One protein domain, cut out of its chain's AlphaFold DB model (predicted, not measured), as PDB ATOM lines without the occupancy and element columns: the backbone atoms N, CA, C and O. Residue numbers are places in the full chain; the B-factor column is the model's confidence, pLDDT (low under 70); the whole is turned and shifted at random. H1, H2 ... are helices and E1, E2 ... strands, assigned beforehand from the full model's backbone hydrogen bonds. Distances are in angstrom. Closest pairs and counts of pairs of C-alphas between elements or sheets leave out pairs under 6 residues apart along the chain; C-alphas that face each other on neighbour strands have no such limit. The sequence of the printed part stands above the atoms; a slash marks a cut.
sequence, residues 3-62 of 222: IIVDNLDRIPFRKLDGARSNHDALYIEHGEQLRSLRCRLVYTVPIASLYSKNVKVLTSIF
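AT A GLANCE: This is residues 3 to 62 of the 222 residues of an uncharacterized protein of Chloroflexi bacterium HGW-Chloroflexi-1 (UniProt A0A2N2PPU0). A ribbon of two short parallel strands, E1 and E2, forms one end of an elongated domain, and beyond it H4 packs on H1 and H2, with the small H3 near H1 and H4. A long stretch without named elements, residues 6 to 21, leads from E1 to the opposite end and back to H1. The printed part has 60 residues with four named helices and two named strands, in the order E1, H1, H2, E2, H3, H4; the class is mixed, helices and strands. It is compact, with a radius of gyration of the C-alphas of 11.3 A and spans of 34 by 21 by 18 A.

HOW THE PARTS SIT: E1, residues 3 to 5, and E2, residues 40 to 43, are parallel neighbours at 12 degrees, with N 3 and O 40 2.8 A apart and N 42 and O 3 2.9 A apart, within hydrogen-bond range. E1, H1 of residues 22 to 29, H2 of residues 31 to 35 and E2 form a strand-helix-strand unit, two parallel neighbour strands with helices between them, and its crossover is right-handed. H4, residues 55 to 61, touches H1 at a steep tilt of 54 degrees, the same way; their closest C-alphas, of Ile 28 and Leu 58, are 5.7 A apart. H4 also touches H2, the closest C-alphas being those of Gly 31 and Ile 61, 6.3 A apart. H3, residues 47 to 50, is close to but not clearly touching H4, with the closest C-alphas, of Ser 49 and Val 55, 6.6 A apart. H2 and H3 are apart. Every O i to N i+4 pair is within hydrogen-bond range in H2 and H4, and 3 of 4 in H1; H3 is too short for such a pair.

IN THESE COORDINATES: E1 begins at C-alpha 3 (-8.543, -13.784, -7.394). E2 measures 10.2 A, H1 9.8 A and H4 9.9 A from first to last C-alpha. H4 ends at C-alpha 61 (-18.845, -10.879, 5.891).

THE WHOLE: The two C-alphas farthest apart, of Gly 18 and Cys 39, are 34.4 A apart. The link from E1 to H1 is long, 16 residues. The printed part has no cut, and no printed residue is under 70 in pLDDT.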
ATOM      1  N   ILE A   3      -7.535 -13.956  -6.348       94.44
ATOM      2  CA  ILE A   3      -8.543 -13.784  -7.394       94.44
ATOM      3  C   ILE A   3      -9.189 -12.418  -7.191       94.44
ATOM      4  O   ILE A   3      -9.657 -12.102  -6.098       94.44
ATOM      5  N   ILE A   4      -9.206 -11.616  -8.252       94.88
ATOM      6  CA  ILE A   4      -9.903 -10.332  -8.286       94.88
ATOM      7  C   ILE A   4     -11.140 -10.529  -9.150       94.88
ATOM      8  O   ILE A   4     -11.023 -10.860 -10.331       94.88
ATOM      9  N   VAL A   5     -12.314 -10.350  -8.555       93.31
ATOM     10  CA  VAL A   5     -13.588 -10.386  -9.270       93.31
ATOM     11  C   VAL A   5     -14.031  -8.945  -9.476       93.31
ATOM     12  O   VAL A   5     -14.635  -8.324  -8.603       93.31
ATOM     13  N   ASP A   6     -13.635  -8.406 -10.625       90.56
ATOM     14  CA  ASP A   6     -13.928  -7.034 -11.028       90.56
ATOM     15  C   ASP A   6     -15.355  -6.906 -11.593       90.56
ATOM     16  O   ASP A   6     -15.962  -7.881 -12.043       90.56
ATOM     17  N   ASN A   7     -15.864  -5.675 -11.621       89.38
ATOM     18  CA  ASN A   7     -17.146  -5.265 -12.198       89.38
ATOM     19  C   ASN A   7     -18.423  -5.764 -11.503       89.38
ATOM     20  O   ASN A   7     -19.509  -5.507 -12.029       89.38
ATOM     21  N   LEU A   8     -18.354  -6.413 -10.337       90.88
ATOM     22  CA  LEU A   8     -19.576  -6.754  -9.594       90.88
ATOM     23  C   LEU A   8     -20.276  -5.504  -9.022       90.88
ATOM     24  O   LEU A   8     -21.496  -5.491  -8.861       90.88
ATOM     25  N   ASP A   9     -19.532  -4.420  -8.798       87.56
ATOM     26  CA  ASP A   9     -20.050  -3.082  -8.485       87.56
ATOM     27  C   ASP A   9     -20.936  -2.490  -9.594       87.56
ATOM     28  O   ASP A   9     -21.736  -1.592  -9.339       87.56
ATOM     29  N   ARG A  10     -20.818  -3.009 -10.824       86.50
ATOM     30  CA  ARG A  10     -21.551  -2.531 -12.006       86.50
ATOM     31  C   ARG A  10     -22.837  -3.297 -12.278       86.50
ATOM     32  O   ARG A  10     -23.502  -3.018 -13.274       86.50
ATOM     33  N   ILE A  11     -23.178  -4.284 -11.450       88.38
ATOM     34  CA  ILE A  11     -24.454  -4.986 -11.579       88.38
ATOM     35  C   ILE A  11     -25.565  -3.941 -11.389       88.38
ATOM     36  O   ILE A  11     -25.599  -3.318 -10.325       88.38
ATOM     37  N   PRO A  12     -26.467  -3.743 -12.371       85.12
ATOM     38  CA  PRO A  12     -27.522  -2.743 -12.260       85.12
ATOM     39  C   PRO A  12     -28.342  -2.963 -10.996       85.12
ATOM     40  O   PRO A  12     -28.761  -4.094 -10.732       85.12
ATOM     41  N   PHE A  13     -28.573  -1.903 -10.225       86.06
ATOM     42  CA  PHE A  13     -29.423  -1.992  -9.047       86.06
ATOM     43  C   PHE A  13     -30.844  -2.401  -9.448       86.06
ATOM     44  O   PHE A  13     -31.457  -1.822 -10.347       86.06
ATOM     45  N   ARG A  14     -31.376  -3.428  -8.784       86.38
ATOM     46  CA  ARG A  14     -32.760  -3.872  -8.940       86.38
ATOM     47  C   ARG A  14     -33.348  -4.136  -7.567       86.38
ATOM     48  O   ARG A  14     -32.803  -4.934  -6.803       86.38
ATOM     49  N   LYS A  15     -34.490  -3.509  -7.285       86.38
ATOM     50  CA  LYS A  15     -35.352  -3.946  -6.184       86.38
ATOM     51  C   LYS A  15     -35.943  -5.302  -6.562       86.38
ATOM     52  O   LYS A  15     -36.390  -5.480  -7.693       86.38
ATOM     53  N   LEU A  16     -35.869  -6.251  -5.636       86.12
ATOM     54  CA  LEU A  16     -36.487  -7.564  -5.774       86.12
ATOM     55  C   LEU A  16     -37.861  -7.503  -5.104       86.12
ATOM     56  O   LEU A  16     -38.828  -7.133  -5.759       86.12
ATOM     57  N   ASP A  17     -37.912  -7.722  -3.789       81.38
ATOM     58  CA  ASP A  17     -39.143  -7.705  -2.996       81.38
ATOM     59  C   ASP A  17     -38.967  -6.848  -1.736       81.38
ATOM     60  O   ASP A  17     -37.966  -6.954  -1.021       81.38
ATOM     61  N   GLY A  18     -39.948  -5.996  -1.430       79.44
ATOM     62  CA  GLY A  18     -39.900  -5.121  -0.256       79.44
ATOM     63  C   GLY A  18     -38.653  -4.227  -0.236       79.44
ATOM     64  O   GLY A  18     -38.426  -3.439  -1.151       79.44
ATOM     65  N   ALA A  19     -37.847  -4.340   0.824       76.06
ATOM     66  CA  ALA A  19     -36.601  -3.583   0.989       76.06
ATOM     67  C   ALA A  19     -35.357  -4.285   0.406       76.06
ATOM     68  O   ALA A  19     -34.252  -3.766   0.545       76.06
ATOM     69  N   ARG A  20     -35.518  -5.460  -0.215       84.75
ATOM     70  CA  ARG A  20     -34.424  -6.299  -0.713       84.75
ATOM     71  C   ARG A  20     -33.984  -5.866  -2.107       84.75
ATOM     72  O   ARG A  20     -34.810  -5.712  -3.011       84.75
ATOM     73  N   SER A  21     -32.679  -5.754  -2.312       89.88
ATOM     74  CA  SER A  21     -32.071  -5.559  -3.628       89.88
ATOM     75  C   SER A  21     -31.332  -6.805  -4.118       89.88
ATOM     76  O   SER A  21     -30.997  -7.710  -3.354       89.88
ATOM     77  N   ASN A  22     -31.029  -6.846  -5.413       92.06
ATOM     78  CA  ASN A  22     -30.118  -7.844  -5.972       92.06
ATOM     79  C   ASN A  22     -28.696  -7.754  -5.389       92.06
ATOM     80  O   ASN A  22     -28.004  -8.768  -5.324       92.06
ATOM     81  N   HIS A  23     -28.262  -6.571  -4.946       92.06
ATOM     82  CA  HIS A  23     -27.001  -6.415  -4.221       92.06
ATOM     83  C   HIS A  23     -27.076  -7.039  -2.824       92.06
ATOM     84  O   HIS A  23     -26.122  -7.704  -2.429       92.06
ATOM     85  N   ASP A  24     -28.201  -6.909  -2.111       92.00
ATOM     86  CA  ASP A  24     -28.397  -7.601  -0.827       92.00
ATOM     87  C   ASP A  24     -28.362  -9.122  -1.015       92.00
ATOM     88  O   ASP A  24     -27.653  -9.825  -0.296       92.00
ATOM     89  N   ALA A  25     -29.049  -9.630  -2.041       93.56
ATOM     90  CA  ALA A  25     -29.019 -11.053  -2.356       93.56
ATOM     91  C   ALA A  25     -27.583 -11.554  -2.605       93.56
ATOM     92  O   ALA A  25     -27.174 -12.576  -2.061       93.56
ATOM     93  N   LEU A  26     -26.785 -10.820  -3.387       94.31
ATOM     94  CA  LEU A  26     -25.425 -11.236  -3.731       94.31
ATOM     95  C   LEU A  26     -24.442 -11.119  -2.556       94.31
ATOM     96  O   LEU A  26     -23.738 -12.080  -2.250       94.31
ATOM     97  N   TYR A  27     -24.362  -9.947  -1.924       94.12
ATOM     98  CA  TYR A  27     -23.296  -9.645  -0.965       94.12
ATOM     99  C   TYR A  27     -23.664  -9.947   0.486       94.12
ATOM    100  O   TYR A  27     -22.768 -10.100   1.311       94.12
ATOM    101  N   ILE A  28     -24.952 -10.021   0.820       93.38
ATOM    102  CA  ILE A  28     -25.404 -10.254   2.194       93.38
ATOM    103  C   ILE A  28     -25.935 -11.676   2.338       93.38
ATOM    104  O   ILE A  28     -25.384 -12.451   3.113       93.38
ATOM    105  N   GLU A  29     -26.945 -12.059   1.559       93.69
ATOM    106  CA  GLU A  29     -27.559 -13.393   1.677       93.69
ATOM    107  C   GLU A  29     -26.628 -14.504   1.176       93.69
ATOM    108  O   GLU A  29     -26.559 -15.580   1.773       93.69
ATOM    109  N   HIS A  30     -25.894 -14.233   0.093       94.56
ATOM    110  CA  HIS A  30     -24.940 -15.166  -0.506       94.56
ATOM    111  C   HIS A  30     -23.466 -14.803  -0.249       94.56
ATOM    112  O   HIS A  30     -22.557 -15.412  -0.821       94.56
ATOM    113  N   GLY A  31     -23.206 -13.828   0.627       93.88
ATOM    114  CA  GLY A  31     -21.854 -13.333   0.895       93.88
ATOM    115  C   GLY A  31     -20.921 -14.382   1.514       93.88
ATOM    116  O   GLY A  31     -19.739 -14.440   1.177       93.88
ATOM    117  N   GLU A  32     -21.444 -15.278   2.355       93.69
ATOM    118  CA  GLU A  32     -20.660 -16.383   2.926       93.69
ATOM    119  C   GLU A  32     -20.223 -17.395   1.858       93.69
ATOM    120  O   GLU A  32     -19.101 -17.901   1.891       93.69
ATOM    121  N   GLN A  33     -21.064 -17.643   0.852       94.56
ATOM    122  CA  GLN A  33     -20.729 -18.478  -0.298       94.56
ATOM    123  C   GLN A  33     -19.615 -17.827  -1.121       94.56
ATOM    124  O   GLN A  33     -18.668 -18.522  -1.495       94.56
ATOM    125  N   LEU A  34     -19.672 -16.506  -1.334       92.94
ATOM    126  CA  LEU A  34     -18.583 -15.757  -1.973       92.94
ATOM    127  C   LEU A  34     -17.268 -15.913  -1.188       92.94
ATOM    128  O   LEU A  34     -16.217 -16.140  -1.781       92.94
ATOM    129  N   ARG A  35     -17.317 -15.892   0.149       90.56
ATOM    130  CA  ARG A  35     -16.137 -16.071   1.013       90.56
ATOM    131  C   ARG A  35     -15.639 -17.519   1.113       90.56
ATOM    132  O   ARG A  35     -14.480 -17.738   1.456       90.56
ATOM    133  N   SER A  36     -16.479 -18.509   0.817       92.12
ATOM    134  CA  SER A  36     -16.176 -19.935   1.036       92.12
ATOM    135  C   SER A  36     -15.056 -20.505   0.150       92.12
ATOM    136  O   SER A  36     -14.535 -21.592   0.424       92.12
ATOM    137  N   LEU A  37     -14.656 -19.787  -0.905       90.94
ATOM    138  CA  LEU A  37     -13.575 -20.208  -1.792       90.94
ATOM    139  C   LEU A  37     -12.234 -20.217  -1.045       90.94
ATOM    140  O   LEU A  37     -11.852 -19.250  -0.390       90.94
ATOM    141  N   ARG A  38     -11.465 -21.303  -1.190       92.06
ATOM    142  CA  ARG A  38     -10.159 -21.495  -0.528       92.06
ATOM    143  C   ARG A  38      -9.032 -20.688  -1.199       92.06
ATOM    144  O   ARG A  38      -8.009 -21.242  -1.600       92.06
ATOM    145  N   CYS A  39      -9.210 -19.376  -1.345       92.75
ATOM    146  CA  CYS A  39      -8.222 -18.449  -1.900       92.75
ATOM    147  C   CYS A  39      -8.394 -17.022  -1.354       92.75
ATOM    148  O   CYS A  39      -9.399 -16.697  -0.733       92.75
ATOM    149  N   ARG A  40      -7.411 -16.147  -1.608       92.31
ATOM    150  CA  ARG A  40      -7.550 -14.712  -1.317       92.31
ATOM    151  C   ARG A  40      -8.425 -14.076  -2.393       92.31
ATOM    152  O   ARG A  40      -8.109 -14.221  -3.572       92.31
ATOM    153  N   LEU A  41      -9.487 -13.389  -1.989       92.69
ATOM    154  CA  LEU A  41     -10.475 -12.789  -2.884       92.69
ATOM    155  C   LEU A  41     -10.509 -11.275  -2.713       92.69
ATOM    156  O   LEU A  41     -10.430 -10.773  -1.594       92.69
ATOM    157  N   VAL A  42     -10.663 -10.567  -3.827       93.81
ATOM    158  CA  VAL A  42     -10.999  -9.143  -3.857       93.81
ATOM    159  C   VAL A  42     -12.265  -8.995  -4.690       93.81
ATOM    160  O   VAL A  42     -12.262  -9.337  -5.873       93.81
ATOM    161  N   TYR A  43     -13.334  -8.504  -4.068       94.06
ATOM    162  CA  TYR A  43     -14.605  -8.205  -4.723       94.06
ATOM    163  C   TYR A  43     -14.775  -6.697  -4.850       94.06
ATOM    164  O   TYR A  43     -14.485  -5.962  -3.904       94.06
ATOM    165  N   THR A  44     -15.272  -6.235  -5.996       93.31
ATOM    166  CA  THR A  44     -15.815  -4.878  -6.088       93.31
ATOM    167  C   THR A  44     -17.256  -4.882  -5.589       93.31
ATOM    168  O   THR A  44     -18.006  -5.811  -5.867       93.31
ATOM    169  N   VAL A  45     -17.640  -3.871  -4.812       91.50
ATOM    170  CA  VAL A  45     -18.992  -3.724  -4.253       91.50
ATOM    171  C   VAL A  45     -19.483  -2.313  -4.583       91.50
ATOM    172  O   VAL A  45     -18.681  -1.377  -4.499       91.50
ATOM    173  N   PRO A  46     -20.758  -2.115  -4.967       89.81
ATOM    174  CA  PRO A  46     -21.293  -0.778  -5.196       89.81
ATOM    175  C   PRO A  46     -21.159   0.081  -3.935       89.81
ATOM    176  O   PRO A  46     -21.537  -0.349  -2.846       89.81
ATOM    177  N   ILE A  47     -20.690   1.324  -4.073       88.81
ATOM    178  CA  ILE A  47     -20.530   2.240  -2.931       88.81
ATOM    179  C   ILE A  47     -21.843   2.435  -2.155       88.81
ATOM    180  O   ILE A  47     -21.842   2.470  -0.926       88.81
ATOM    181  N   ALA A  48     -22.981   2.444  -2.855       87.38
ATOM    182  CA  ALA A  48     -24.312   2.537  -2.260       87.38
ATOM    183  C   ALA A  48     -24.606   1.420  -1.236       87.38
ATOM    184  O   ALA A  48     -25.372   1.637  -0.297       87.38
ATOM    185  N   SER A  49     -23.972   0.244  -1.352       89.31
ATOM    186  CA  SER A  49     -24.114  -0.850  -0.383       89.31
ATOM    187  C   SER A  49     -23.506  -0.509   0.982       89.31
ATOM    188  O   SER A  49     -24.017  -0.976   2.002       89.31
ATOM    189  N   LEU A  50     -22.485   0.355   1.029       89.44
ATOM    190  CA  LEU A  50     -21.878   0.841   2.278       89.44
ATOM    191  C   LEU A  50     -22.730   1.890   2.990       89.44
ATOM    192  O   LEU A  50     -22.597   2.086   4.193       89.44
ATOM    193  N   TYR A  51     -23.656   2.501   2.261       87.75
ATOM    194  CA  TYR A  51     -24.664   3.401   2.805       87.75
ATOM    195  C   TYR A  51     -25.965   2.669   3.170       87.75
ATOM    196  O   TYR A  51     -26.868   3.249   3.769       87.75
ATOM    197  N   SER A  52     -26.093   1.380   2.847       87.06
ATOM    198  CA  SER A  52     -27.305   0.612   3.137       87.06
ATOM    199  C   SER A  52     -27.503   0.359   4.639       87.06
ATOM    200  O   SER A  52     -26.557   0.316   5.429       87.06
ATOM    201  N   LYS A  53     -28.751   0.078   5.033       87.62
ATOM    202  CA  LYS A  53     -29.087  -0.355   6.404       87.62
ATOM    203  C   LYS A  53     -28.383  -1.659   6.805       87.62
ATOM    204  O   LYS A  53     -28.192  -1.913   7.992       87.62
ATOM    205  N   ASN A  54     -27.966  -2.456   5.822       89.38
ATOM    206  CA  ASN A  54     -27.330  -3.754   6.014       89.38
ATOM    207  C   ASN A  54     -25.794  -3.679   6.054       89.38
ATOM    208  O   ASN A  54     -25.141  -4.721   6.110       89.38
ATOM    209  N   VAL A  55     -25.199  -2.477   6.071       90.25
ATOM    210  CA  VAL A  55     -23.735  -2.295   6.056       90.25
ATOM    211  C   VAL A  55     -23.014  -3.096   7.145       90.25
ATOM    212  O   VAL A  55     -21.952  -3.645   6.882       90.25
ATOM    213  N   LYS A  56     -23.599  -3.244   8.343       92.88
ATOM    214  CA  LYS A  56     -23.003  -4.045   9.431       92.88
ATOM    215  C   LYS A  56     -22.913  -5.535   9.095       92.88
ATOM    216  O   LYS A  56     -21.966  -6.195   9.505       92.88
ATOM    217  N   VAL A  57     -23.896  -6.065   8.369       93.44
ATOM    218  CA  VAL A  57     -23.874  -7.462   7.918       93.44
ATOM    219  C   VAL A  57     -22.845  -7.612   6.803       93.44
ATOM    220  O   VAL A  57     -22.001  -8.501   6.866       93.44
ATOM    221  N   LEU A  58     -22.844  -6.678   5.846       93.00
ATOM    222  CA  LEU A  58     -21.861  -6.634   4.766       93.00
ATOM    223  C   LEU A  58     -20.422  -6.613   5.304       93.00
ATOM    224  O   LEU A  58     -19.605  -7.425   4.879       93.00
ATOM    225  N   THR A  59     -20.110  -5.738   6.265       93.25
ATOM    226  CA  THR A  59     -18.759  -5.636   6.841       93.25
ATOM    227  C   THR A  59     -18.420  -6.778   7.796       93.25
ATOM    228  O   THR A  59     -17.248  -7.077   7.988       93.25
ATOM    229  N   SER A  60     -19.408  -7.486   8.350       93.12
ATOM    230  CA  SER A  60     -19.158  -8.738   9.076       93.12
ATOM    231  C   SER A  60     -18.707  -9.866   8.140       93.12
ATOM    232  O   SER A  60     -17.904 -10.714   8.532       93.12
ATOM    233  N   ILE A  61     -19.229  -9.895   6.911       93.06
ATOM    234  CA  ILE A  61     -18.845 -10.879   5.891       93.06
ATOM    235  C   ILE A  61     -17.505 -10.470   5.256       93.06
ATOM    236  O   ILE A  61     -16.592 -11.297   5.152       93.06
ATOM    237  N   PHE A  62     -17.370  -9.185   4.903       92.12
ATOM    238  CA  PHE A  62     -16.211  -8.569   4.251       92.12
ATOM    239  C   PHE A  62     -15.585  -7.468   5.141       92.12
ATOM    240  O   PHE A  62     -15.856  -6.281   4.937       92.12
TER     241      PHE A  62